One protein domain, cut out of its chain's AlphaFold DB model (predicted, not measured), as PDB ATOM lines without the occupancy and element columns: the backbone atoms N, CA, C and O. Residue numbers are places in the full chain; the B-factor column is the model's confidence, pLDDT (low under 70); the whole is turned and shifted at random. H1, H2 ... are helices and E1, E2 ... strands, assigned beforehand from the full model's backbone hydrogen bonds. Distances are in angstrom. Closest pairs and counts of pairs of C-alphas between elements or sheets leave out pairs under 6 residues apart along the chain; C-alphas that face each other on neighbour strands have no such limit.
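This is residues 110 to 287 of the 296 residues of an uncharacterized protein of bacterium (UniProt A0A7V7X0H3). A small closed barrel of five strands, E1, E2, E4, E6 and E5 in order round the ring, makes one end of this domain, and the long strands E1 and E2 run on out of it as a hairpin arm. Beside the far part of E1 the hairpin of E7 and E8 adds two more strands; H1 and H2 pack on the outside of the sheet, short H3 packs on E7 and E8, and residues 280 to 287, of which 280 to 285 belong to H4, stick out. The printed part has 178 residues with four named helices and eight named strands, in the order E1 E2 E3 E4 H1 E5 E6 H2 H3 E7 E8 H4. The class is mixed, helices and strands, and the sheet is mixed too. The whole is compact, with a radius of gyration of the C-alphas of 17.4 A and spans of 54 by 46 by 29 A.

Begin with E1, residues 112 to 133, which bends by 126 degrees at residue 115. It forms a hairpin with E2, residues 136 to 156, where you find N 116 and O 155 at 3.0 A and N 131 and O 139 at 2.9 A, within hydrogen-bond range. E3, residues 159 to 161, is outside the ring and forms a hairpin with E2, with N 161 and O 154 at 2.8 A. E1, E2 and E3 are a meander, each strand the antiparallel neighbour of the one before. On the same side of E2 as E3, look for E4, residues 165 to 169, antiparallel to E2, with N 149 and O 167 at 2.8 A. H1, residues 171 to 177, lies outside the barrel over E4, at a height over the sheet of 7.7 A. E5, residues 184 to 194, is antiparallel to E1, with N 115 and O 187 at 2.8 A. E5 forms a hairpin with E6, residues 197 to 210, with N 192 and O 199 at 2.9 A. E6 is parallel to E4, with N 200 and O 166 at 2.8 A, and the ring is closed. H2, residues 219 to 228, lies outside the barrel over E1, slantwise to the strands at 33 degrees on the local plane; its closest C-alphas to E1 are Pro 124 and Ser 222, 5.9 A. H1 and H2 are close but not clearly touching, with the C-alphas of Arg 171 and Asp 219 closest at 6.8 A. H3, residues 237 to 241, lies over E7, residues 245 to 254; their closest C-alphas are Cys 239 and Gly 245, 4.9 A. E1 has staggered pairing: its residues 112 to 118 pair with E5, and its residues 127 to 132 with E7, parallel, where N 130 and O 251 are 2.8 A apart. E7 forms a hairpin with E8, residues 257 to 266, with N 250 and O 261 at 2.8 A. H4, residues 278 to 285, is not on the barrel and is only just apart from H3, at 8.4 A. Each O i to N i+4 pair is within hydrogen-bond range in H1, H2 and H3, and 2 of 4 are in H4.

Find C-alpha 112 at (-26.783, -7.398, -9.431); from there E1 runs 41.3 A to C-alpha 133 at (-13.505, -42.918, -25.681). E2 returns over 47.6 A. E5 measures 23.4 A, E6 25.2 A, H2 14.3 A, E7 27.3 A and E8 27.2 A. H4 ends at C-alpha 285, (-57.915, -27.667, -26.865).

The two C-alphas farthest apart are those of Asp 135 and Ile 209, 55.6 A. The printed part has no cut. The link from E8 to H4, 11 residues, is long. The mean pLDDT of the printed part is 88.4; look for values under 70 at residues 133 to 137, 255 to 256 and 278 to 287.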
ATOM      1  N   ASN A 110     -22.272  -9.515 -14.852       96.75
ATOM      2  CA  ASN A 110     -21.764 -10.035 -13.582       96.75
ATOM      3  C   ASN A 110     -22.061  -9.125 -12.377       96.75
ATOM      4  O   ASN A 110     -21.411  -9.234 -11.337       96.75
ATOM      5  N   LYS A 111     -23.068  -8.253 -12.494       97.00
ATOM      6  CA  LYS A 111     -23.545  -7.376 -11.422       97.00
ATOM      7  C   LYS A 111     -24.997  -7.682 -11.079       97.00
ATOM      8  O   LYS A 111     -25.738  -8.296 -11.852       97.00
ATOM      9  N   GLU A 112     -25.398  -7.281  -9.875       97.62
ATOM     10  CA  GLU A 112     -26.783  -7.398  -9.431       97.62
ATOM     11  C   GLU A 112     -27.625  -6.224  -9.922       97.62
ATOM     12  O   GLU A 112     -27.305  -5.068  -9.646       97.62
ATOM     13  N   HIS A 113     -28.761  -6.525 -10.544       97.50
ATOM     14  CA  HIS A 113     -29.711  -5.522 -11.010       97.50
ATOM     15  C   HIS A 113     -31.131  -5.872 -10.588       97.50
ATOM     16  O   HIS A 113     -31.465  -7.041 -10.379       97.50
ATOM     17  N   TRP A 114     -31.963  -4.837 -10.460       98.12
ATOM     18  CA  TRP A 114     -33.408  -5.013 -10.433       98.12
ATOM     19  C   TRP A 114     -33.896  -5.438 -11.813       98.12
ATOM     20  O   TRP A 114     -33.452  -4.904 -12.831       98.12
ATOM     21  N   PHE A 115     -34.805  -6.400 -11.821       98.44
ATOM     22  CA  PHE A 115     -35.464  -6.912 -13.003       98.44
ATOM     23  C   PHE A 115     -36.971  -6.891 -12.800       98.44
ATOM     24  O   PHE A 115     -37.446  -7.285 -11.736       98.44
ATOM     25  N   LEU A 116     -37.696  -6.526 -13.850       98.56
ATOM     26  CA  LEU A 116     -39.143  -6.661 -13.958       98.56
ATOM     27  C   LEU A 116     -39.477  -7.336 -15.290       98.56
ATOM     28  O   LEU A 116     -38.942  -6.949 -16.324       98.56
ATOM     29  N   GLY A 117     -40.375  -8.317 -15.290       98.19
ATOM     30  CA  GLY A 117     -40.860  -8.910 -16.533       98.19
ATOM     31  C   GLY A 117     -41.975  -9.928 -16.336       98.19
ATOM     32  O   GLY A 117     -42.301 -10.314 -15.209       98.19
ATOM     33  N   THR A 118     -42.533 -10.374 -17.456       98.44
ATOM     34  CA  THR A 118     -43.611 -11.367 -17.512       98.44
ATOM     35  C   THR A 118     -43.031 -12.723 -17.905       98.44
ATOM     36  O   THR A 118     -42.221 -12.829 -18.825       98.44
ATOM     37  N   ILE A 119     -43.393 -13.788 -17.191       97.62
ATOM     38  CA  ILE A 119     -42.905 -15.140 -17.467       97.62
ATOM     39  C   ILE A 119     -43.618 -15.688 -18.699       97.62
ATOM     40  O   ILE A 119     -44.756 -16.141 -18.635       97.62
ATOM     41  N   ARG A 120     -42.905 -15.746 -19.820       94.62
ATOM     42  CA  ARG A 120     -43.386 -16.394 -21.039       94.62
ATOM     43  C   ARG A 120     -43.418 -17.912 -20.903       94.62
ATOM     44  O   ARG A 120     -44.332 -18.560 -21.388       94.62
ATOM     45  N   SER A 121     -42.416 -18.520 -20.275       92.88
ATOM     46  CA  SER A 121     -42.410 -19.975 -20.081       92.88
ATOM     47  C   SER A 121     -41.478 -20.394 -18.960       92.88
ATOM     48  O   SER A 121     -40.406 -19.811 -18.804       92.88
ATOM     49  N   VAL A 122     -41.822 -21.479 -18.274       94.44
ATOM     50  CA  VAL A 122     -40.919 -22.197 -17.368       94.44
ATOM     51  C   VAL A 122     -40.703 -23.587 -17.944       94.44
ATOM     52  O   VAL A 122     -41.673 -24.260 -18.281       94.44
ATOM     53  N   LYS A 123     -39.446 -24.009 -18.094       94.00
ATOM     54  CA  LYS A 123     -39.091 -25.346 -18.592       94.00
ATOM     55  C   LYS A 123     -38.024 -25.981 -17.695       94.00
ATOM     56  O   LYS A 123     -37.193 -25.247 -17.153       94.00
ATOM     57  N   PRO A 124     -37.996 -27.315 -17.540       95.06
ATOM     58  CA  PRO A 124     -36.892 -27.996 -16.869       95.06
ATOM     59  C   PRO A 124     -35.550 -27.603 -17.502       95.06
ATOM     60  O   PRO A 124     -35.413 -27.600 -18.719       95.06
ATOM     61  N   HIS A 125     -34.543 -27.258 -16.704       94.31
ATOM     62  CA  HIS A 125     -33.200 -26.952 -17.196       94.31
ATOM     63  C   HIS A 125     -32.381 -28.239 -17.226       94.31
ATOM     64  O   HIS A 125     -31.807 -28.661 -16.219       94.31
ATOM     65  N   ILE A 126     -32.363 -28.877 -18.392       94.06
ATOM     66  CA  ILE A 126     -31.711 -30.165 -18.606       94.06
ATOM     67  C   ILE A 126     -30.349 -29.975 -19.281       94.06
ATOM     68  O   ILE A 126     -30.212 -29.215 -20.241       94.06
ATOM     69  N   ARG A 127     -29.346 -30.714 -18.797       94.00
ATOM     70  CA  ARG A 127     -28.028 -30.848 -19.429       94.00
ATOM     71  C   ARG A 127     -27.750 -32.310 -19.739       94.00
ATOM     72  O   ARG A 127     -27.912 -33.160 -18.867       94.00
ATOM     73  N   LYS A 128     -27.277 -32.584 -20.951       93.75
ATOM     74  CA  LYS A 128     -26.812 -33.908 -21.365       93.75
ATOM     75  C   LYS A 128     -25.287 -33.931 -21.409       93.75
ATOM     76  O   LYS A 128     -24.675 -33.059 -22.018       93.75
ATOM     77  N   THR A 129     -24.682 -34.932 -20.795       92.75
ATOM     78  CA  THR A 129     -23.246 -35.198 -20.882       92.75
ATOM     79  C   THR A 129     -23.041 -36.518 -21.602       92.75
ATOM     80  O   THR A 129     -23.660 -37.517 -21.244       92.75
ATOM     81  N   ILE A 130     -22.193 -36.516 -22.622       90.31
ATOM     82  CA  ILE A 130     -21.816 -37.700 -23.390       90.31
ATOM     83  C   ILE A 130     -20.346 -37.963 -23.090       90.31
ATOM     84  O   ILE A 130     -19.509 -37.105 -23.374       90.31
ATOM     85  N   TYR A 131     -20.037 -39.121 -22.521       85.50
ATOM     86  CA  TYR A 131     -18.665 -39.581 -22.348       85.50
ATOM     87  C   TYR A 131     -18.358 -40.580 -23.453       85.50
ATOM     88  O   TYR A 131     -19.063 -41.576 -23.613       85.50
ATOM     89  N   GLY A 132     -17.327 -40.299 -24.241       70.62
ATOM     90  CA  GLY A 132     -16.831 -41.209 -25.260       70.62
ATOM     91  C   GLY A 132     -15.331 -41.398 -25.112       70.62
ATOM     92  O   GLY A 132     -14.594 -40.439 -24.896       70.62
ATOM     93  N   ASN A 133     -14.877 -42.637 -25.274       65.94
ATOM     94  CA  ASN A 133     -13.505 -42.918 -25.681       65.94
ATOM     95  C   ASN A 133     -13.560 -43.707 -26.996       65.94
ATOM     96  O   ASN A 133     -14.580 -44.321 -27.305       65.94
ATOM     97  N   VAL A 134     -12.479 -43.682 -27.772       59.81
ATOM     98  CA  VAL A 134     -12.337 -44.416 -29.039       59.81
ATOM     99  C   VAL A 134     -12.625 -45.914 -28.851       59.81
ATOM    100  O   VAL A 134     -13.186 -46.537 -29.748       59.81
ATOM    101  N   ASP A 135     -12.340 -46.449 -27.660       60.16
ATOM    102  CA  ASP A 135     -12.395 -47.883 -27.354       60.16
ATOM    103  C   ASP A 135     -13.643 -48.330 -26.564       60.16
ATOM    104  O   ASP A 135     -13.807 -49.521 -26.289       60.16
ATOM    105  N   HIS A 136     -14.543 -47.410 -26.185       60.41
ATOM    106  CA  HIS A 136     -15.715 -47.733 -25.359       60.41
ATOM    107  C   HIS A 136     -17.019 -47.120 -25.889       60.41
ATOM    108  O   HIS A 136     -17.014 -46.006 -26.420       60.41
ATOM    109  N   PRO A 137     -18.161 -47.820 -25.726       68.56
ATOM    110  CA  PRO A 137     -19.461 -47.291 -26.112       68.56
ATOM    111  C   PRO A 137     -19.754 -45.984 -25.369       68.56
ATOM    112  O   PRO A 137     -19.479 -45.854 -24.176       68.56
ATOM    113  N   LYS A 138     -20.317 -45.008 -26.092       78.62
ATOM    114  CA  LYS A 138     -20.654 -43.698 -25.527       78.62
ATOM    115  C   LYS A 138     -21.664 -43.865 -24.395       78.62
ATOM    116  O   LYS A 138     -22.758 -44.379 -24.629       78.62
ATOM    117  N   THR A 139     -21.325 -43.400 -23.197       83.88
ATOM    118  CA  THR A 139     -22.275 -43.320 -22.085       83.88
ATOM    119  C   THR A 139     -22.905 -41.936 -22.055       83.88
ATOM    120  O   THR A 139     -22.234 -40.910 -22.182       83.88
ATOM    121  N   GLU A 140     -24.227 -41.899 -21.926       88.88
ATOM    122  CA  GLU A 140     -24.995 -40.659 -21.924       88.88
ATOM    123  C   GLU A 140     -25.669 -40.462 -20.569       88.88
ATOM    124  O   GLU A 140     -26.347 -41.352 -20.060       88.88
ATOM    125  N   HIS A 141     -25.512 -39.271 -19.998       90.88
ATOM    126  CA  HIS A 141     -26.136 -38.891 -18.738       90.88
ATOM    127  C   HIS A 141     -26.927 -37.604 -18.914       90.88
ATOM    128  O   HIS A 141     -26.395 -36.595 -19.377       90.88
ATOM    129  N   THR A 142     -28.188 -37.620 -18.497       91.56
ATOM    130  CA  THR A 142     -29.072 -36.455 -18.552       91.56
ATOM    131  C   THR A 142     -29.373 -35.986 -17.134       91.56
ATOM    132  O   THR A 142     -29.923 -36.726 -16.323       91.56
ATOM    133  N   ASN A 143     -29.027 -34.737 -16.833       93.50
ATOM    134  CA  ASN A 143     -29.158 -34.137 -15.511       93.50
ATOM    135  C   ASN A 143     -30.202 -33.021 -15.521       93.50
ATOM    136  O   ASN A 143     -30.197 -32.171 -16.411       93.50
ATOM    137  N   LEU A 144     -31.060 -33.002 -14.498       94.56
ATOM    138  CA  LEU A 144     -31.962 -31.888 -14.215       94.56
ATOM    139  C   LEU A 144     -31.250 -30.915 -13.271       94.56
ATOM    140  O   LEU A 144     -31.024 -31.236 -12.107       94.56
ATOM    141  N   LEU A 145     -30.885 -29.739 -13.778       94.19
ATOM    142  CA  LEU A 145     -30.155 -28.717 -13.022       94.19
ATOM    143  C   LEU A 145     -31.082 -27.761 -12.257       94.19
ATOM    144  O   LEU A 145     -30.632 -27.053 -11.361       94.19
ATOM    145  N   GLY A 146     -32.363 -27.714 -12.616       95.94
ATOM    146  CA  GLY A 146     -33.326 -26.744 -12.103       95.94
ATOM    147  C   GLY A 146     -34.328 -26.383 -13.184       95.94
ATOM    148  O   GLY A 146     -34.759 -27.257 -13.933       95.94
ATOM    149  N   TYR A 147     -34.649 -25.099 -13.302       96.38
ATOM    150  CA  TYR A 147     -35.612 -24.586 -14.268       96.38
ATOM    151  C   TYR A 147     -35.062 -23.368 -15.000       96.38
ATOM    152  O   TYR A 147     -34.391 -22.519 -14.409       96.38
ATOM    153  N   LEU A 148     -35.348 -23.310 -16.298       95.25
ATOM    154  CA  LEU A 148     -35.098 -22.169 -17.158       95.25
ATOM    155  C   LEU A 148     -36.408 -21.398 -17.308       95.25
ATOM    156  O   LEU A 148     -37.391 -21.915 -17.841       95.25
ATOM    157  N   ILE A 149     -36.400 -20.159 -16.842       96.25
ATOM    158  CA  ILE A 149     -37.495 -19.209 -16.982       96.25
ATOM    159  C   ILE A 149     -37.176 -18.321 -18.184       96.25
ATOM    160  O   ILE A 149     -36.061 -17.821 -18.312       96.25
ATOM    161  N   CYS A 150     -38.134 -18.165 -19.086       95.38
ATOM    162  CA  CYS A 150     -38.079 -17.233 -20.204       95.38
ATOM    163  C   CYS A 150     -39.003 -16.066 -19.876       95.38
ATOM    164  O   CYS A 150     -40.180 -16.294 -19.596       95.38
ATOM    165  N   PHE A 151     -38.473 -14.852 -19.908       97.00
ATOM    166  CA  PHE A 151     -39.202 -13.623 -19.651       97.00
ATOM    167  C   PHE A 151     -39.402 -12.838 -20.940       97.00
ATOM    168  O   PHE A 151     -38.506 -12.779 -21.785       97.00
ATOM    169  N   GLU A 152     -40.554 -12.198 -21.046       95.75
ATOM    170  CA  GLU A 152     -40.886 -11.171 -22.026       95.75
ATOM    171  C   GLU A 152     -41.221  -9.858 -21.312       95.75
ATOM    172  O   GLU A 152     -41.295  -9.822 -20.080       95.75
ATOM    173  N   GLU A 153     -41.358  -8.772 -22.078       96.06
ATOM    174  CA  GLU A 153     -41.607  -7.425 -21.534       96.06
ATOM    175  C   GLU A 153     -40.585  -7.031 -20.451       96.06
ATOM    176  O   GLU A 153     -40.922  -6.481 -19.403       96.06
ATOM    177  N   ALA A 154     -39.320  -7.374 -20.694       96.94
ATOM    178  CA  ALA A 154     -38.262  -7.298 -19.702       96.94
ATOM    179  C   ALA A 154     -37.767  -5.861 -19.481       96.94
ATOM    180  O   ALA A 154     -37.502  -5.122 -20.429       96.94
ATOM    181  N   PHE A 155     -37.538  -5.507 -18.222       98.12
ATOM    182  CA  PHE A 155     -36.846  -4.299 -17.790       98.12
ATOM    183  C   PHE A 155     -35.676  -4.691 -16.887       98.12
ATOM    184  O   PHE A 155     -35.851  -5.446 -15.931       98.12
ATOM    185  N   ILE A 156     -34.482  -4.185 -17.191       97.38
ATOM    186  CA  ILE A 156     -33.265  -4.361 -16.390       97.38
ATOM    187  C   ILE A 156     -32.853  -2.976 -15.894       97.38
ATOM    188  O   ILE A 156     -32.407  -2.134 -16.676       97.38
ATOM    189  N   GLY A 157     -33.048  -2.708 -14.602       95.25
ATOM    190  CA  GLY A 157     -33.039  -1.339 -14.088       95.25
ATOM    191  C   GLY A 157     -34.069  -0.487 -14.839       95.25
ATOM    192  O   GLY A 157     -35.238  -0.852 -14.910       95.25
ATOM    193  N   ASN A 158     -33.618   0.606 -15.456       93.88
ATOM    194  CA  ASN A 158     -34.477   1.492 -16.250       93.88
ATOM    195  C   ASN A 158     -34.532   1.109 -17.742       93.88
ATOM    196  O   ASN A 158     -35.238   1.751 -18.518       93.88
ATOM    197  N   GLN A 159     -33.785   0.085 -18.169       96.75
ATOM    198  CA  GLN A 159     -33.669  -0.275 -19.577       96.75
ATOM    199  C   GLN A 159     -34.714  -1.323 -19.966       96.75
ATOM    200  O   GLN A 159     -34.647  -2.469 -19.522       96.75
ATOM    201  N   ARG A 160     -35.631  -0.958 -20.871       96.44
ATOM    202  CA  ARG A 160     -36.539  -1.913 -21.525       96.44
ATOM    203  C   ARG A 160     -35.799  -2.761 -22.560       96.44
ATOM    204  O   ARG A 160     -35.050  -2.220 -23.385       96.44
ATOM    205  N   PHE A 161     -36.072  -4.060 -22.553       94.31
ATOM    206  CA  PHE A 161     -35.583  -5.042 -23.511       94.31
ATOM    207  C   PHE A 161     -36.702  -5.587 -24.393       94.31
ATOM    208  O   PHE A 161     -37.767  -5.965 -23.910       94.31
ATOM    209  N   ASP A 162     -36.424  -5.641 -25.693       93.38
ATOM    210  CA  ASP A 162     -37.382  -6.105 -26.706       93.38
ATOM    211  C   ASP A 162     -37.256  -7.619 -26.957       93.38
ATOM    212  O   ASP A 162     -38.176  -8.261 -27.456       93.38
ATOM    213  N   ASP A 163     -36.115  -8.199 -26.578       92.94
ATOM    214  CA  ASP A 163     -35.831  -9.629 -26.669       92.94
ATOM    215  C   ASP A 163     -36.148 -10.377 -25.374       92.94
ATOM    216  O   ASP A 163     -36.108  -9.821 -24.276       92.94
ATOM    217  N   PHE A 164     -36.318 -11.698 -25.488       93.44
ATOM    218  CA  PHE A 164     -36.437 -12.552 -24.309       93.44
ATOM    219  C   PHE A 164     -35.180 -12.519 -23.439       93.44
ATOM    220  O   PHE A 164     -34.054 -12.722 -23.924       93.44
ATOM    221  N   VAL A 165     -35.398 -12.371 -22.139       96.00
ATOM    222  CA  VAL A 165     -34.384 -12.516 -21.092       96.00
ATOM    223  C   VAL A 165     -34.642 -13.828 -20.366       96.00
ATOM    224  O   VAL A 165     -35.782 -14.270 -20.261       96.00
ATOM    225  N   TYR A 166     -33.597 -14.495 -19.893       96.69
ATOM    226  CA  TYR A 166     -33.736 -15.791 -19.239       96.69
ATOM    227  C   TYR A 166     -33.370 -15.719 -17.765       96.69
ATOM    228  O   TYR A 166     -32.628 -14.844 -17.331       96.69
ATOM    229  N   GLY A 167     -33.859 -16.683 -17.001       97.19
ATOM    230  CA  GLY A 167     -33.540 -16.887 -15.600       97.19
ATOM    231  C   GLY A 167     -33.275 -18.351 -15.317       97.19
ATOM    232  O   GLY A 167     -33.973 -19.209 -15.849       97.19
ATOM    233  N   VAL A 168     -32.295 -18.653 -14.471       96.75
ATOM    234  CA  VAL A 168     -32.086 -20.018 -13.976       96.75
ATOM    235  C   VAL A 168     -32.369 -20.063 -12.483       96.75
ATOM    236  O   VAL A 168     -31.756 -19.332 -11.706       96.75
ATOM    237  N   VAL A 169     -33.272 -20.959 -12.087       97.12
ATOM    238  CA  VAL A 169     -33.622 -21.200 -10.683       97.12
ATOM    239  C   VAL A 169     -33.443 -22.670 -10.316       97.12
ATOM    240  O   VAL A 169     -33.594 -23.561 -11.153       97.12
ATOM    241  N   GLY A 170     -33.106 -22.930  -9.053       96.75
ATOM    242  CA  GLY A 170     -32.980 -24.287  -8.520       96.75
ATOM    243  C   GLY A 170     -34.332 -24.977  -8.315       96.75
ATOM    244  O   GLY A 170     -35.387 -24.340  -8.325       96.75
ATOM    245  N   ARG A 171     -34.292 -26.295  -8.081       95.88
ATOM    246  CA  ARG A 171     -35.490 -27.136  -7.897       95.88
ATOM    247  C   ARG A 171     -36.333 -26.706  -6.696       95.88
ATOM    248  O   ARG A 171     -37.529 -26.471  -6.832       95.88
ATOM    249  N   GLU A 172     -35.690 -26.513  -5.548       95.25
ATOM    250  CA  GLU A 172     -36.336 -26.036  -4.317       95.25
ATOM    251  C   GLU A 172     -37.030 -24.687  -4.519       95.25
ATOM    252  O   GLU A 172     -38.140 -24.454  -4.043       95.25
ATOM    253  N   PHE A 173     -36.385 -23.805  -5.281       95.69
ATOM    254  CA  PHE A 173     -36.873 -22.461  -5.532       95.69
ATOM    255  C   PHE A 173     -38.144 -22.467  -6.393       95.69
ATOM    256  O   PHE A 173     -39.106 -21.773  -6.062       95.69
ATOM    257  N   GLN A 174     -38.184 -23.305  -7.435       96.81
ATOM    258  CA  GLN A 174     -39.392 -23.535  -8.229       96.81
ATOM    259  C   GLN A 174     -40.501 -24.209  -7.412       96.81
ATOM    260  O   GLN A 174     -41.646 -23.784  -7.503       96.81
ATOM    261  N   ASN A 175     -40.190 -25.206  -6.580       95.31
ATOM    262  CA  ASN A 175     -41.202 -25.873  -5.750       95.31
ATOM    263  C   ASN A 175     -41.856 -24.910  -4.747       95.31
ATOM    264  O   ASN A 175     -43.057 -24.997  -4.490       95.31
ATOM    265  N   ARG A 176     -41.073 -23.968  -4.206       96.25
ATOM    266  CA  ARG A 176     -41.560 -22.949  -3.273       96.25
ATOM    267  C   ARG A 176     -42.381 -21.862  -3.964       96.25
ATOM    268  O   ARG A 176     -43.460 -21.529  -3.490       96.25
ATOM    269  N   LEU A 177     -41.863 -21.280  -5.048       97.00
ATOM    270  CA  LEU A 177     -42.459 -20.093  -5.681       97.00
ATOM    271  C   LEU A 177     -43.431 -20.418  -6.818       97.00
ATOM    272  O   LEU A 177     -44.230 -19.564  -7.207       97.00
ATOM    273  N   LYS A 178     -43.380 -21.651  -7.333       97.38
ATOM    274  CA  LYS A 178     -44.285 -22.197  -8.349       97.38
ATOM    275  C   LYS A 178     -44.429 -21.245  -9.535       97.38
ATOM    276  O   LYS A 178     -45.549 -20.833  -9.855       97.38
ATOM    277  N   PHE A 179     -43.301 -20.814 -10.111       97.56
ATOM    278  CA  PHE A 179     -43.316 -19.930 -11.277       97.56
ATOM    279  C   PHE A 179     -44.077 -20.607 -12.410       97.56
ATOM    280  O   PHE A 179     -43.907 -21.811 -12.640       97.56
ATOM    281  N   ARG A 180     -44.896 -19.833 -13.115       95.62
ATOM    282  CA  ARG A 180     -45.687 -20.322 -14.242       95.62
ATOM    283  C   ARG A 180     -45.845 -19.262 -15.321       95.62
ATOM    284  O   ARG A 180     -45.470 -18.109 -15.134       95.62
ATOM    285  N   HIS A 181     -46.367 -19.692 -16.465       95.00
ATOM    286  CA  HIS A 181     -46.672 -18.805 -17.582       95.00
ATOM    287  C   HIS A 181     -47.608 -17.664 -17.148       95.00
ATOM    288  O   HIS A 181     -48.563 -17.890 -16.408       95.00
ATOM    289  N   GLY A 182     -47.314 -16.452 -17.609       96.56
ATOM    290  CA  GLY A 182     -48.082 -15.238 -17.357       96.56
ATOM    291  C   GLY A 182     -47.824 -14.564 -16.005       96.56
ATOM    292  O   GLY A 182     -48.311 -13.455 -15.806       96.56
ATOM    293  N   ASP A 183     -47.068 -15.176 -15.085       98.44
ATOM    294  CA  ASP A 183     -46.668 -14.508 -13.838       98.44
ATOM    295  C   ASP A 183     -45.855 -13.245 -14.150       98.44
ATOM    296  O   ASP A 183     -44.878 -13.306 -14.900       98.44
ATOM    297  N   ARG A 184     -46.187 -12.120 -13.515       98.56
ATOM    298  CA  ARG A 184     -45.399 -10.887 -13.592       98.56
ATOM    299  C   ARG A 184     -44.593 -10.718 -12.315       98.56
ATOM    300  O   ARG A 184     -45.154 -10.615 -11.222       98.56
ATOM    301  N   VAL A 185     -43.272 -10.690 -12.450       98.44
ATOM    302  CA  VAL A 185     -42.350 -10.737 -11.311       98.44
ATOM    303  C   VAL A 185     -41.353  -9.594 -11.335       98.44
ATOM    304  O   VAL A 185     -40.849  -9.209 -12.388       98.44
ATOM    305  N   GLU A 186     -41.033  -9.110 -10.142       98.56
ATOM    306  CA  GLU A 186     -39.910  -8.224  -9.874       98.56
ATOM    307  C   GLU A 186     -38.909  -8.939  -8.962       98.56
ATOM    308  O   GLU A 186     -39.301  -9.636  -8.023       98.56
ATOM    309  N   PHE A 187     -37.612  -8.809  -9.235       98.50
ATOM    310  CA  PHE A 187     -36.569  -9.381  -8.385       98.50
ATOM    311  C   PHE A 187     -35.228  -8.659  -8.528       98.50
ATOM    312  O   PHE A 187     -34.997  -7.919  -9.480       98.50
ATOM    313  N   ARG A 188     -34.299  -8.932  -7.606       98.31
ATOM    314  CA  ARG A 188     -32.866  -8.666  -7.798       98.31
ATOM    315  C   ARG A 188     -32.139  -9.936  -8.191       98.31
ATOM    316  O   ARG A 188     -32.345 -10.975  -7.573       98.31
ATOM    317  N   GLY A 189     -31.265  -9.868  -9.181       97.88
ATOM    318  CA  GLY A 189     -30.464 -11.018  -9.587       97.88
ATOM    319  C   GLY A 189     -29.177 -10.594 -10.263       97.88
ATOM    320  O   GLY A 189     -29.056  -9.461 -10.725       97.88
ATOM    321  N   MET A 190     -28.221 -11.515 -10.321       98.19
ATOM    322  CA  MET A 190     -26.977 -11.320 -11.053       98.19
ATOM    323  C   MET A 190     -27.210 -11.615 -12.534       98.19
ATOM    324  O   MET A 190     -27.639 -12.719 -12.882       98.19
ATOM    325  N   LEU A 191     -26.935 -10.641 -13.396       97.56
ATOM    326  CA  LEU A 191     -27.072 -10.786 -14.842       97.56
ATOM    327  C   LEU A 191     -25.768 -11.295 -15.461       97.56
ATOM    328  O   LEU A 191     -24.693 -10.808 -15.136       97.56
ATOM    329  N   THR A 192     -25.852 -12.261 -16.372       96.75
ATOM    330  CA  THR A 192     -24.690 -12.840 -17.071       96.75
ATOM    331  C   THR A 192     -24.977 -13.013 -18.564       96.75
ATOM    332  O   THR A 192     -26.126 -13.281 -18.934       96.75
ATOM    333  N   MET A 193     -23.960 -12.901 -19.431       93.69
ATOM    334  CA  MET A 193     -24.076 -13.273 -20.843       93.69
ATOM    335  C   MET A 193     -23.667 -14.738 -21.038       93.69
ATOM    336  O   MET A 193     -22.519 -15.122 -20.834       93.69
ATOM    337  N   ARG A 194     -24.602 -15.587 -21.477       90.25
ATOM    338  CA  ARG A 194     -24.346 -17.013 -21.719       90.25
ATOM    339  C   ARG A 194     -24.792 -17.443 -23.108       90.25
ATOM    340  O   ARG A 194     -25.985 -17.537 -23.394       90.25
ATOM    341  N   ASP A 195     -23.822 -17.748 -23.967       85.81
ATOM    342  CA  ASP A 195     -24.053 -18.154 -25.360       85.81
ATOM    343  C   ASP A 195     -24.924 -17.153 -26.152       85.81
ATOM    344  O   ASP A 195     -25.830 -17.549 -26.886       85.81
ATOM    345  N   GLY A 196     -24.692 -15.849 -25.964       90.31
ATOM    346  CA  GLY A 196     -25.474 -14.774 -26.592       90.31
ATOM    347  C   GLY A 196     -26.840 -14.516 -25.946       90.31
ATOM    348  O   GLY A 196     -27.652 -13.767 -26.488       90.31
ATOM    349  N   ARG A 197     -27.134 -15.136 -24.797       92.25
ATOM    350  CA  ARG A 197     -28.362 -14.915 -24.022       92.25
ATOM    351  C   ARG A 197     -28.059 -14.134 -22.752       92.25
ATOM    352  O   ARG A 197     -27.120 -14.468 -22.038       92.25
ATOM    353  N   LEU A 198     -28.923 -13.180 -22.432       95.75
ATOM    354  CA  LEU A 198     -28.969 -12.542 -21.121       95.75
ATOM    355  C   LEU A 198     -29.645 -13.496 -20.134       95.75
ATOM    356  O   LEU A 198     -30.791 -13.894 -20.356       95.75
ATOM    357  N   VAL A 199     -28.921 -13.901 -19.091       96.88
ATOM    358  CA  VAL A 199     -29.383 -14.887 -18.109       96.88
ATOM    359  C   VAL A 199     -29.192 -14.355 -16.694       96.88
ATOM    360  O   VAL A 199     -28.063 -14.135 -16.254       96.88
ATOM    361  N   PHE A 200     -30.294 -14.221 -15.962       98.12
ATOM    362  CA  PHE A 200     -30.292 -13.968 -14.530       98.12
ATOM    363  C   PHE A 200     -30.024 -15.242 -13.732       98.12
ATOM    364  O   PHE A 200     -30.548 -16.323 -14.021       98.12
ATOM    365  N   GLN A 201     -29.218 -15.086 -12.692       96.56
ATOM    366  CA  GLN A 201     -28.894 -16.096 -11.694       96.56
ATOM    367  C   GLN A 201     -28.987 -15.472 -10.296       96.56
ATOM    368  O   GLN A 201     -29.111 -14.255 -10.157       96.56
ATOM    369  N   GLN A 202     -28.907 -16.302  -9.252       95.31
ATOM    370  CA  GLN A 202     -28.856 -15.848  -7.852       95.31
ATOM    371  C   GLN A 202     -30.000 -14.885  -7.483       95.31
ATOM    372  O   GLN A 202     -29.777 -13.761  -7.035       95.31
ATOM    373  N   PHE A 203     -31.240 -15.322  -7.697       96.94
ATOM    374  CA  PHE A 203     -32.417 -14.493  -7.470       96.94
ATOM    375  C   PHE A 203     -32.587 -14.143  -5.982       96.94
ATOM    376  O   PHE A 203     -32.486 -15.006  -5.106       96.94
ATOM    377  N   LYS A 204     -32.911 -12.882  -5.706       96.38
ATOM    378  CA  LYS A 204     -33.121 -12.283  -4.383       96.38
ATOM    379  C   LYS A 204     -34.330 -11.348  -4.433       96.38
ATOM    380  O   LYS A 204     -34.654 -10.815  -5.488       96.38
ATOM    381  N   LYS A 205     -34.960 -11.107  -3.276       96.81
ATOM    382  CA  LYS A 205     -36.052 -10.124  -3.102       96.81
ATOM    383  C   LYS A 205     -37.142 -10.228  -4.182       96.81
ATOM    384  O   LYS A 205     -37.432  -9.253  -4.861       96.81
ATOM    385  N   ILE A 206     -37.678 -11.431  -4.376       97.94
ATOM    386  CA  ILE A 206     -38.698 -11.665  -5.400       97.94
ATOM    387  C   ILE A 206     -40.055 -11.198  -4.892       97.94
ATOM    388  O   ILE A 206     -40.484 -11.638  -3.825       97.94
ATOM    389  N   THR A 207     -40.740 -10.411  -5.710       98.31
ATOM    390  CA  THR A 207     -42.126  -9.998  -5.520       98.31
ATOM    391  C   THR A 207     -42.927 -10.386  -6.761       98.31
ATOM    392  O   THR A 207     -42.523 -10.111  -7.890       98.31
ATOM    393  N   PHE A 208     -44.073 -11.040  -6.564       98.25
ATOM    394  CA  PHE A 208     -45.056 -11.240  -7.627       98.25
ATOM    395  C   PHE A 208     -45.937  -9.997  -7.694       98.25
ATOM    396  O   PHE A 208     -46.694  -9.735  -6.764       98.25
ATOM    397  N   ILE A 209     -45.820  -9.237  -8.779       98.31
ATOM    398  CA  ILE A 209     -46.730  -8.120  -9.063       98.31
ATOM    399  C   ILE A 209     -48.079  -8.682  -9.494       98.31
ATOM    400  O   ILE A 209     -49.124  -8.198  -9.077       98.31
ATOM    401  N   GLU A 210     -48.038  -9.743 -10.296       97.94
ATOM    402  CA  GLU A 210     -49.214 -10.509 -10.668       97.94
ATOM    403  C   GLU A 210     -48.875 -11.998 -10.643       97.94
ATOM    404  O   GLU A 210     -47.890 -12.439 -11.242       97.94
ATOM    405  N   LYS A 211     -49.694 -12.779  -9.940       97.69
ATOM    406  CA  LYS A 211     -49.592 -14.236  -9.894       97.69
ATOM    407  C   LYS A 211     -50.762 -14.817 -10.673       97.69
ATOM    408  O   LYS A 211     -51.909 -14.554 -10.326       97.69
ATOM    409  N   LYS A 212     -50.483 -15.585 -11.722       96.06
ATOM    410  CA  LYS A 212     -51.538 -16.231 -12.507       96.06
ATOM    411  C   LYS A 212     -51.938 -17.558 -11.879       96.06
ATOM    412  O   LYS A 212     -51.160 -18.190 -11.161       96.06
ATOM    413  N   GLU A 213     -53.148 -18.004 -12.197       93.00
ATOM    414  CA  GLU A 213     -53.603 -19.358 -11.894       93.00
ATOM    415  C   GLU A 213     -53.177 -20.353 -12.981       93.00
ATOM    416  O   GLU A 213     -52.845 -19.968 -14.099       93.00
ATOM    417  N   GLY A 214     -53.139 -21.643 -12.637       89.19
ATOM    418  CA  GLY A 214     -52.845 -22.723 -13.586       89.19
ATOM    419  C   GLY A 214     -51.646 -23.605 -13.235       89.19
ATOM    420  O   GLY A 214     -51.044 -23.502 -12.163       89.19
ATOM    421  N   ALA A 215     -51.322 -24.512 -14.157       90.75
ATOM    422  CA  ALA A 215     -50.278 -25.510 -13.970       90.75
ATOM    423  C   ALA A 215     -48.875 -24.885 -13.904       90.75
ATOM    424  O   ALA A 215     -48.564 -23.891 -14.564       90.75
ATOM    425  N   PHE A 216     -48.006 -25.509 -13.118       94.38
ATOM    426  CA  PHE A 216     -46.587 -25.193 -13.034       94.38
ATOM    427  C   PHE A 216     -45.804 -26.501 -13.061       94.38
ATOM    428  O   PHE A 216     -46.309 -27.527 -12.617       94.38
ATOM    429  N   TRP A 217     -44.563 -26.460 -13.543       94.50
ATOM    430  CA  TRP A 217     -43.717 -27.647 -13.516       94.50
ATOM    431  C   TRP A 217     -43.385 -28.045 -12.084       94.50
ATOM    432  O   TRP A 217     -42.775 -27.264 -11.343       94.50
ATOM    433  N   THR A 218     -43.746 -29.274 -11.735       94.81
ATOM    434  CA  THR A 218     -43.300 -29.935 -10.515       94.81
ATOM    435  C   THR A 218     -41.996 -30.687 -10.744       94.81
ATOM    436  O   THR A 218     -41.592 -31.013 -11.867       94.81
ATOM    437  N   ASP A 219     -41.331 -30.997  -9.638       94.50
ATOM    438  CA  ASP A 219     -40.114 -31.790  -9.654       94.50
ATOM    439  C   ASP A 219     -40.323 -33.201 -10.226       94.50
ATOM    440  O   ASP A 219     -39.558 -33.640 -11.084       94.50
ATOM    441  N   SER A 220     -41.402 -33.874  -9.819       94.00
ATOM    442  CA  SER A 220     -41.746 -35.216 -10.298       94.00
ATOM    443  C   SER A 220     -41.975 -35.239 -11.809       94.00
ATOM    444  O   SER A 220     -41.368 -36.054 -12.506       94.00
ATOM    445  N   GLU A 221     -42.778 -34.311 -12.339       94.06
ATOM    446  CA  GLU A 221     -43.016 -34.189 -13.786       94.06
ATOM    447  C   GLU A 221     -41.714 -33.927 -14.547       94.06
ATOM    448  O   GLU A 221     -41.464 -34.523 -15.594       94.06
ATOM    449  N   SER A 222     -40.846 -33.081 -13.994       94.81
ATOM    450  CA  SER A 222     -39.559 -32.743 -14.603       94.81
ATOM    451  C   SER A 222     -38.601 -33.934 -14.637       94.81
ATOM    452  O   SER A 222     -37.871 -34.112 -15.614       94.81
ATOM    453  N   LEU A 223     -38.595 -34.773 -13.597       94.38
ATOM    454  CA  LEU A 223     -37.797 -36.001 -13.551       94.38
ATOM    455  C   LEU A 223     -38.303 -37.054 -14.538       94.38
ATOM    456  O   LEU A 223     -37.479 -37.717 -15.178       94.38
ATOM    457  N   VAL A 224     -39.624 -37.182 -14.695       94.50
ATOM    458  CA  VAL A 224     -40.229 -38.036 -15.724       94.50
ATOM    459  C   VAL A 224     -39.831 -37.526 -17.107       94.50
ATOM    460  O   VAL A 224     -39.174 -38.261 -17.837       94.50
ATOM    461  N   ALA A 225     -40.088 -36.253 -17.418       93.31
ATOM    462  CA  ALA A 225     -39.767 -35.647 -18.713       93.31
ATOM    463  C   ALA A 225     -38.271 -35.718 -19.061       93.31
ATOM    464  O   ALA A 225     -37.894 -35.938 -20.211       93.31
ATOM    465  N   ARG A 226     -37.381 -35.585 -18.070       94.62
ATOM    466  CA  ARG A 226     -35.935 -35.791 -18.247       94.62
ATOM    467  C   ARG A 226     -35.605 -37.228 -18.662       94.62
ATOM    468  O   ARG A 226     -34.664 -37.432 -19.424       94.62
ATOM    469  N   SER A 227     -36.319 -38.202 -18.108       91.75
ATOM    470  CA  SER A 227     -36.019 -39.629 -18.266       91.75
ATOM    471  C   SER A 227     -36.678 -40.229 -19.512       91.75
ATOM    472  O   SER A 227     -36.104 -41.123 -20.123       91.75
ATOM    473  N   THR A 228     -37.849 -39.725 -19.907       92.38
ATOM    474  CA  THR A 228     -38.589 -40.163 -21.101       92.38
ATOM    475  C   THR A 228     -38.328 -39.291 -22.326       92.38
ATOM    476  O   THR A 228     -38.606 -39.704 -23.450       92.38
ATOM    477  N   GLY A 229     -37.802 -38.082 -22.130       92.69
ATOM    478  CA  GLY A 229     -37.581 -37.132 -23.205       92.69
ATOM    479  C   GLY A 229     -36.498 -37.569 -24.192       92.69
ATOM    480  O   GLY A 229     -35.549 -38.286 -23.870       92.69
ATOM    481  N   THR A 230     -36.625 -37.094 -25.425       92.38
ATOM    482  CA  THR A 230     -35.808 -37.532 -26.561       92.38
ATOM    483  C   THR A 230     -35.030 -36.372 -27.162       92.38
ATOM    484  O   THR A 230     -35.530 -35.262 -27.345       92.38
ATOM    485  N   THR A 231     -33.769 -36.625 -27.515       90.88
ATOM    486  CA  THR A 231     -32.971 -35.665 -28.286       90.88
ATOM    487  C   THR A 231     -33.319 -35.790 -29.765       90.88
ATOM    488  O   THR A 231     -33.111 -36.847 -30.355       90.88
ATOM    489  N   LEU A 232     -33.786 -34.709 -30.386       87.44
ATOM    490  CA  LEU A 232     -34.120 -34.712 -31.807       87.44
ATOM    491  C   LEU A 232     -32.872 -34.467 -32.664       87.44
ATOM    492  O   LEU A 232     -32.039 -33.610 -32.360       87.44
ATOM    493  N   ALA A 233     -32.759 -35.209 -33.768       79.06
ATOM    494  CA  ALA A 233     -31.636 -35.090 -34.700       79.06
ATOM    495  C   ALA A 233     -31.644 -33.769 -35.489       79.06
ATOM    496  O   ALA A 233     -30.587 -33.259 -35.854       79.06
ATOM    497  N   LYS A 234     -32.836 -33.215 -35.745       78.75
ATOM    498  CA  LYS A 234     -33.039 -31.951 -36.465       78.75
ATOM    499  C   LYS A 234     -33.696 -30.929 -35.549       78.75
ATOM    500  O   LYS A 234     -34.585 -31.268 -34.769       78.75
ATOM    501  N   GLN A 235     -33.283 -29.672 -35.676       78.56
ATOM    502  CA  GLN A 235     -33.892 -28.555 -34.962       78.56
ATOM    503  C   GLN A 235     -35.026 -27.958 -35.794       78.56
ATOM    504  O   GLN A 235     -34.868 -26.901 -36.395       78.56
ATOM    505  N   ALA A 236     -36.145 -28.678 -35.881       79.38
ATOM    506  CA  ALA A 236     -37.327 -28.171 -36.570       79.38
ATOM    507  C   ALA A 236     -37.871 -26.927 -35.848       79.38
ATOM    508  O   ALA A 236     -37.944 -26.913 -34.618       79.38
ATOM    509  N   GLU A 237     -38.277 -25.912 -36.610       75.25
ATOM    510  CA  GLU A 237     -38.758 -24.630 -36.078       75.25
ATOM    511  C   GLU A 237     -39.953 -24.806 -35.136       75.25
ATOM    512  O   GLU A 237     -39.944 -24.283 -34.021       75.25
ATOM    513  N   LYS A 238     -40.908 -25.675 -35.499       80.38
ATOM    514  CA  LYS A 238     -42.045 -26.011 -34.633       80.38
ATOM    515  C   LYS A 238     -41.632 -26.525 -33.250       80.38
ATOM    516  O   LYS A 238     -42.290 -26.240 -32.258       80.38
ATOM    517  N   CYS A 239     -40.501 -27.229 -33.143       83.19
ATOM    518  CA  CYS A 239     -39.998 -27.715 -31.859       83.19
ATOM    519  C   CYS A 239     -39.351 -26.610 -31.014       83.19
ATOM    520  O   CYS A 239     -39.265 -26.762 -29.802       83.19
ATOM    521  N   ILE A 240     -38.881 -25.517 -31.619       76.44
ATOM    522  CA  ILE A 240     -38.357 -24.359 -30.879       76.44
ATOM    523  C   ILE A 240     -39.520 -23.590 -30.236       76.44
ATOM    524  O   ILE A 240     -39.408 -23.154 -29.089       76.44
ATOM    525  N   SER A 241     -40.635 -23.474 -30.960       76.06
ATOM    526  CA  SER A 241     -41.846 -22.766 -30.525       76.06
ATOM    527  C   SER A 241     -42.773 -23.609 -29.641       76.06
ATOM    528  O   SER A 241     -43.636 -23.063 -28.961       76.06
ATOM    529  N   CYS A 242     -42.602 -24.932 -29.625       82.69
ATOM    530  CA  CYS A 242     -43.394 -25.854 -28.816       82.69
ATOM    531  C   CYS A 242     -43.112 -25.689 -27.311       82.69
ATOM    532  O   CYS A 242     -41.960 -25.577 -26.878       82.69
ATOM    533  N   ASP A 243     -44.154 -25.774 -26.480       81.88
ATOM    534  CA  ASP A 243     -44.008 -25.712 -25.016       81.88
ATOM    535  C   ASP A 243     -43.256 -26.928 -24.459       81.88
ATOM    536  O   ASP A 243     -42.576 -26.833 -23.439       81.88
ATOM    537  N   GLN A 244     -43.303 -28.047 -25.184       87.81
ATOM    538  CA  GLN A 244     -42.632 -29.306 -24.851       87.81
ATOM    539  C   GLN A 244     -41.260 -29.452 -25.519       87.81
ATOM    540  O   GLN A 244     -40.512 -30.376 -25.206       87.81
ATOM    541  N   GLY A 245     -40.906 -28.565 -26.449       89.56
ATOM    542  CA  GLY A 245     -39.583 -28.540 -27.056       89.56
ATOM    543  C   GLY A 245     -38.655 -27.580 -26.321       89.56
ATOM    544  O   GLY A 245     -39.039 -26.469 -25.957       89.56
ATOM    545  N   MET A 246     -37.416 -27.992 -26.071       89.44
ATOM    546  CA  MET A 246     -36.423 -27.131 -25.431       89.44
ATOM    547  C   MET A 246     -35.028 -27.331 -26.012       89.44
ATOM    548  O   MET A 246     -34.675 -28.421 -26.454       89.44
ATOM    549  N   LEU A 247     -34.204 -26.285 -25.982       88.19
ATOM    550  CA  LEU A 247     -32.777 -26.411 -26.268       88.19
ATOM    551  C   LEU A 247     -32.044 -26.814 -24.987       88.19
ATOM    552  O   LEU A 247     -32.070 -26.070 -24.008       88.19
ATOM    553  N   ILE A 248     -31.387 -27.972 -25.010       90.50
ATOM    554  CA  ILE A 248     -30.535 -28.449 -23.915       90.50
ATOM    555  C   ILE A 248     -29.063 -28.225 -24.232       90.50
ATOM    556  O   ILE A 248     -28.641 -28.306 -25.391       90.50
ATOM    557  N   ASP A 249     -28.280 -27.998 -23.181       89.06
ATOM    558  CA  ASP A 249     -26.824 -27.994 -23.259       89.06
ATOM    559  C   ASP A 249     -26.324 -29.439 -23.366       89.06
ATOM    560  O   ASP A 249     -26.675 -30.286 -22.539       89.06
ATOM    561  N   VAL A 250     -25.482 -29.713 -24.360       89.44
ATOM    562  CA  VAL A 250     -24.802 -30.995 -24.542       89.44
ATOM    563  C   VAL A 250     -23.304 -30.793 -24.368       89.44
ATOM    564  O   VAL A 250     -22.694 -30.002 -25.089       89.44
ATOM    565  N   VAL A 251     -22.722 -31.517 -23.416       90.75
ATOM    566  CA  VAL A 251     -21.279 -31.571 -23.175       90.75
ATOM    567  C   VAL A 251     -20.787 -32.934 -23.632       90.75
ATOM    568  O   VAL A 251     -21.079 -33.945 -23.001       90.75
ATOM    569  N   GLU A 252     -20.069 -32.979 -24.746       89.31
ATOM    570  CA  GLU A 252     -19.411 -34.196 -25.215       89.31
ATOM    571  C   GLU A 252     -17.948 -34.162 -24.777       89.31
ATOM    572  O   GLU A 252     -17.190 -33.304 -25.224       89.31
ATOM    573  N   ARG A 253     -17.578 -35.071 -23.874       87.25
ATOM    574  CA  ARG A 253     -16.229 -35.182 -23.320       87.25
ATOM    575  C   ARG A 253     -15.485 -36.294 -24.037       87.25
ATOM    576  O   ARG A 253     -15.833 -37.463 -23.864       87.25
ATOM    577  N   ASN A 254     -14.472 -35.924 -24.816       80.94
ATOM    578  CA  ASN A 254     -13.610 -36.863 -25.529       80.94
ATOM    579  C   ASN A 254     -12.146 -36.544 -25.203       80.94
ATOM    580  O   ASN A 254     -11.676 -35.465 -25.545       80.94
ATOM    581  N   ASN A 255     -11.429 -37.477 -24.567       66.56
ATOM    582  CA  ASN A 255      -9.966 -37.466 -24.395       66.56
ATOM    583  C   ASN A 255      -9.333 -36.078 -24.134       66.56
ATOM    584  O   ASN A 255      -8.376 -35.693 -24.800       66.56
ATOM    585  N   GLY A 256      -9.865 -35.342 -23.151       69.38
ATOM    586  CA  GLY A 256      -9.321 -34.057 -22.690       69.38
ATOM    587  C   GLY A 256      -9.943 -32.803 -23.315       69.38
ATOM    588  O   GLY A 256      -9.670 -31.708 -22.830       69.38
ATOM    589  N   GLU A 257     -10.809 -32.936 -24.323       77.56
ATOM    590  CA  GLU A 257     -11.542 -31.813 -24.915       77.56
ATOM    591  C   GLU A 257     -13.052 -31.916 -24.649       77.56
ATOM    592  O   GLU A 257     -13.709 -32.909 -24.986       77.56
ATOM    593  N   ASP A 258     -13.614 -30.848 -24.076       83.81
ATOM    594  CA  ASP A 258     -15.052 -30.695 -23.867       83.81
ATOM    595  C   ASP A 258     -15.662 -29.951 -25.062       83.81
ATOM    596  O   ASP A 258     -15.482 -28.745 -25.257       83.81
ATOM    597  N   LYS A 259     -16.450 -30.666 -25.864       83.88
ATOM    598  CA  LYS A 259     -17.238 -30.072 -26.940       83.88
ATOM    599  C   LYS A 259     -18.623 -29.706 -26.419       83.88
ATOM    600  O   LYS A 259     -19.487 -30.561 -26.235       83.88
ATOM    601  N   LEU A 260     -18.857 -28.409 -26.246       83.31
ATOM    602  CA  LEU A 260     -20.167 -27.862 -25.897       83.31
ATOM    603  C   LEU A 260     -20.983 -27.559 -27.161       83.31
ATOM    604  O   LEU A 260     -20.491 -26.906 -28.087       83.31
ATOM    605  N   TYR A 261     -22.249 -27.968 -27.195       84.06
ATOM    606  CA  TYR A 261     -23.225 -27.577 -28.220       84.06
ATOM    607  C   TYR A 261     -24.661 -27.692 -27.695       84.06
ATOM    608  O   TYR A 261     -24.883 -28.192 -26.600       84.06
ATOM    609  N   HIS A 262     -25.646 -27.223 -28.466       84.94
ATOM    610  CA  HIS A 262     -27.063 -27.331 -28.105       84.94
ATOM    611  C   HIS A 262     -27.786 -28.343 -28.993       84.94
ATOM    612  O   HIS A 262     -27.515 -28.425 -30.195       84.94
ATOM    613  N   ARG A 263     -28.763 -29.060 -28.435       86.94
ATOM    614  CA  ARG A 263     -29.718 -29.872 -29.206       86.94
ATOM    615  C   ARG A 263     -31.148 -29.606 -28.762       86.94
ATOM    616  O   ARG A 263     -31.375 -29.208 -27.626       86.94
ATOM    617  N   ILE A 264     -32.096 -29.825 -29.674       89.88
ATOM    618  CA  ILE A 264     -33.517 -29.842 -29.323       89.88
ATOM    619  C   ILE A 264     -33.801 -31.134 -28.559       89.88
ATOM    620  O   ILE A 264     -33.392 -32.219 -28.978       89.88
ATOM    621  N   PHE A 265     -34.512 -30.995 -27.452       92.12
ATOM    622  CA  PHE A 265     -34.993 -32.063 -26.599       92.12
ATOM    623  C   PHE A 265     -36.510 -31.944 -26.484       92.12
ATOM    624  O   PHE A 265     -37.023 -30.865 -26.182       92.12
ATOM    625  N   CYS A 266     -37.222 -33.029 -26.769       92.75
ATOM    626  CA  CYS A 266     -38.667 -33.104 -26.618       92.75
ATOM    627  C   CYS A 266     -38.990 -33.708 -25.251       92.75
ATOM    628  O   CYS A 266     -38.691 -34.874 -25.007       92.75
ATOM    629  N   LEU A 267     -39.623 -32.923 -24.382       91.69
ATOM    630  CA  LEU A 267     -40.022 -33.326 -23.030       91.69
ATOM    631  C   LEU A 267     -41.099 -34.425 -23.026       91.69
ATOM    632  O   LEU A 267     -41.209 -35.158 -22.051       91.69
ATOM    633  N   GLN A 268     -41.846 -34.579 -24.125       90.12
ATOM    634  CA  GLN A 268     -42.822 -35.658 -24.317       90.12
ATOM    635  C   GLN A 268     -42.217 -36.956 -24.872       90.12
ATOM    636  O   GLN A 268     -42.917 -37.958 -24.960       90.12
ATOM    637  N   GLY A 269     -40.942 -36.956 -25.272       90.75
ATOM    638  CA  GLY A 269     -40.288 -38.164 -25.780       90.75
ATOM    639  C   GLY A 269     -40.625 -38.528 -27.230       90.75
ATOM    640  O   GLY A 269     -40.467 -39.679 -27.630       90.75
ATOM    641  N   MET A 270     -41.064 -37.568 -28.054       90.88
ATOM    642  CA  MET A 270     -41.375 -37.851 -29.460       90.88
ATOM    643  C   MET A 270     -40.118 -38.278 -30.238       90.88
ATOM    644  O   MET A 270     -39.081 -37.620 -30.132       90.88
ATOM    645  N   PRO A 271     -40.166 -39.332 -31.071       87.88
ATOM    646  CA  PRO A 271     -38.976 -39.839 -31.761       87.88
ATOM    647  C   PRO A 271     -38.487 -38.897 -32.873       87.88
ATOM    648  O   PRO A 271     -37.318 -38.911 -33.254       87.88
ATOM    649  N   SER A 272     -39.377 -38.063 -33.411       88.06
ATOM    650  CA  SER A 272     -39.051 -37.059 -34.418       88.06
ATOM    651  C   SER A 272     -40.055 -35.908 -34.387       88.06
ATOM    652  O   SER A 272     -41.166 -36.052 -33.881       88.06
ATOM    653  N   ALA A 273     -39.685 -34.773 -34.985       85.69
ATOM    654  CA  ALA A 273     -40.615 -33.663 -35.179       85.69
ATOM    655  C   ALA A 273     -41.811 -34.061 -36.067       85.69
ATOM    656  O   ALA A 273     -42.919 -33.595 -35.835       85.69
ATOM    657  N   ALA A 274     -41.609 -34.933 -37.061       85.19
ATOM    658  CA  ALA A 274     -42.668 -35.378 -37.970       85.19
ATOM    659  C   ALA A 274     -43.717 -36.259 -37.273       85.19
ATOM    660  O   ALA A 274     -44.889 -36.178 -37.602       85.19
ATOM    661  N   ALA A 275     -43.304 -37.048 -36.278       84.38
ATOM    662  CA  ALA A 275     -44.213 -37.876 -35.488       84.38
ATOM    663  C   ALA A 275     -45.027 -37.075 -34.453       84.38
ATOM    664  O   ALA A 275     -45.899 -37.635 -33.800       84.38
ATOM    665  N   CYS A 276     -44.707 -35.793 -34.246       83.38
ATOM    666  CA  CYS A 276     -45.325 -34.953 -33.226       83.38
ATOM    667  C   CYS A 276     -46.665 -34.377 -33.706       83.38
ATOM    668  O   CYS A 276     -46.674 -33.571 -34.635       83.38
ATOM    669  N   THR A 277     -47.750 -34.745 -33.016       75.50
ATOM    670  CA  THR A 277     -49.142 -34.288 -33.223       75.50
ATOM    671  C   THR A 277     -49.508 -33.063 -32.374       75.50
ATOM    672  O   THR A 277     -50.672 -32.720 -32.210       75.50
ATOM    673  N   TYR A 278     -48.514 -32.409 -31.765       65.44
ATOM    674  CA  TYR A 278     -48.740 -31.307 -30.825       65.44
ATOM    675  C   TYR A 278     -49.371 -30.064 -31.478       65.44
ATOM    676  O   TYR A 278     -50.047 -29.306 -30.789       65.44
ATOM    677  N   ASP A 279     -49.184 -29.862 -32.787       58.59
ATOM    678  CA  ASP A 279     -49.864 -28.776 -33.509       58.59
ATOM    679  C   ASP A 279     -51.390 -29.016 -33.554       58.59
ATOM    680  O   ASP A 279     -52.158 -28.084 -33.324       58.59
ATOM    681  N   ASP A 280     -51.831 -30.273 -33.690       50.31
ATOM    682  CA  ASP A 280     -53.256 -30.633 -33.760       50.31
ATOM    683  C   ASP A 280     -53.975 -30.435 -32.411       50.31
ATOM    684  O   ASP A 280     -55.170 -30.151 -32.355       50.31
ATOM    685  N   SER A 281     -53.262 -30.555 -31.285       46.12
ATOM    686  CA  SER A 281     -53.874 -30.460 -29.955       46.12
ATOM    687  C   SER A 281     -54.071 -29.023 -29.463       46.12
ATOM    688  O   SER A 281     -54.981 -28.788 -28.672       46.12
ATOM    689  N   LYS A 282     -53.306 -28.030 -29.939       48.25
ATOM    690  CA  LYS A 282     -53.573 -26.619 -29.591       48.25
ATOM    691  C   LYS A 282     -54.789 -26.044 -30.318       48.25
ATOM    692  O   LYS A 282     -55.480 -25.225 -29.722       48.25
ATOM    693  N   GLU A 283     -55.102 -26.496 -31.533       37.41
ATOM    694  CA  GLU A 283     -56.357 -26.118 -32.205       37.41
ATOM    695  C   GLU A 283     -57.576 -26.817 -31.588       37.41
ATOM    696  O   GLU A 283     -58.629 -26.199 -31.433       37.41
ATOM    697  N   ILE A 284     -57.426 -28.071 -31.145       36.28
ATOM    698  CA  ILE A 284     -58.525 -28.824 -30.525       36.28
ATOM    699  C   ILE A 284     -58.795 -28.350 -29.085       36.28
ATOM    700  O   ILE A 284     -59.954 -28.147 -28.727       36.28
ATOM    701  N   TYR A 285     -57.763 -28.099 -28.268       35.72
ATOM    702  CA  TYR A 285     -57.915 -27.667 -26.865       35.72
ATOM    703  C   TYR A 285     -57.884 -26.144 -26.659       35.72
ATOM    704  O   TYR A 285     -58.242 -25.669 -25.582       35.72
ATOM    705  N   GLY A 286     -57.529 -25.358 -27.681       31.58
ATOM    706  CA  GLY A 286     -57.671 -23.895 -27.682       31.58
ATOM    707  C   GLY A 286     -59.114 -23.405 -27.863       31.58
ATOM    708  O   GLY A 286     -59.376 -22.230 -27.630       31.58
ATOM    709  N   ASN A 287     -60.044 -24.301 -28.226       30.70
ATOM    710  CA  ASN A 287     -61.466 -24.002 -28.453       30.70
ATOM    711  C   ASN A 287     -62.453 -24.868 -27.637       30.70
ATOM    712  O   ASN A 287     -63.660 -24.732 -27.817       30.70
TER     713      ASN A 287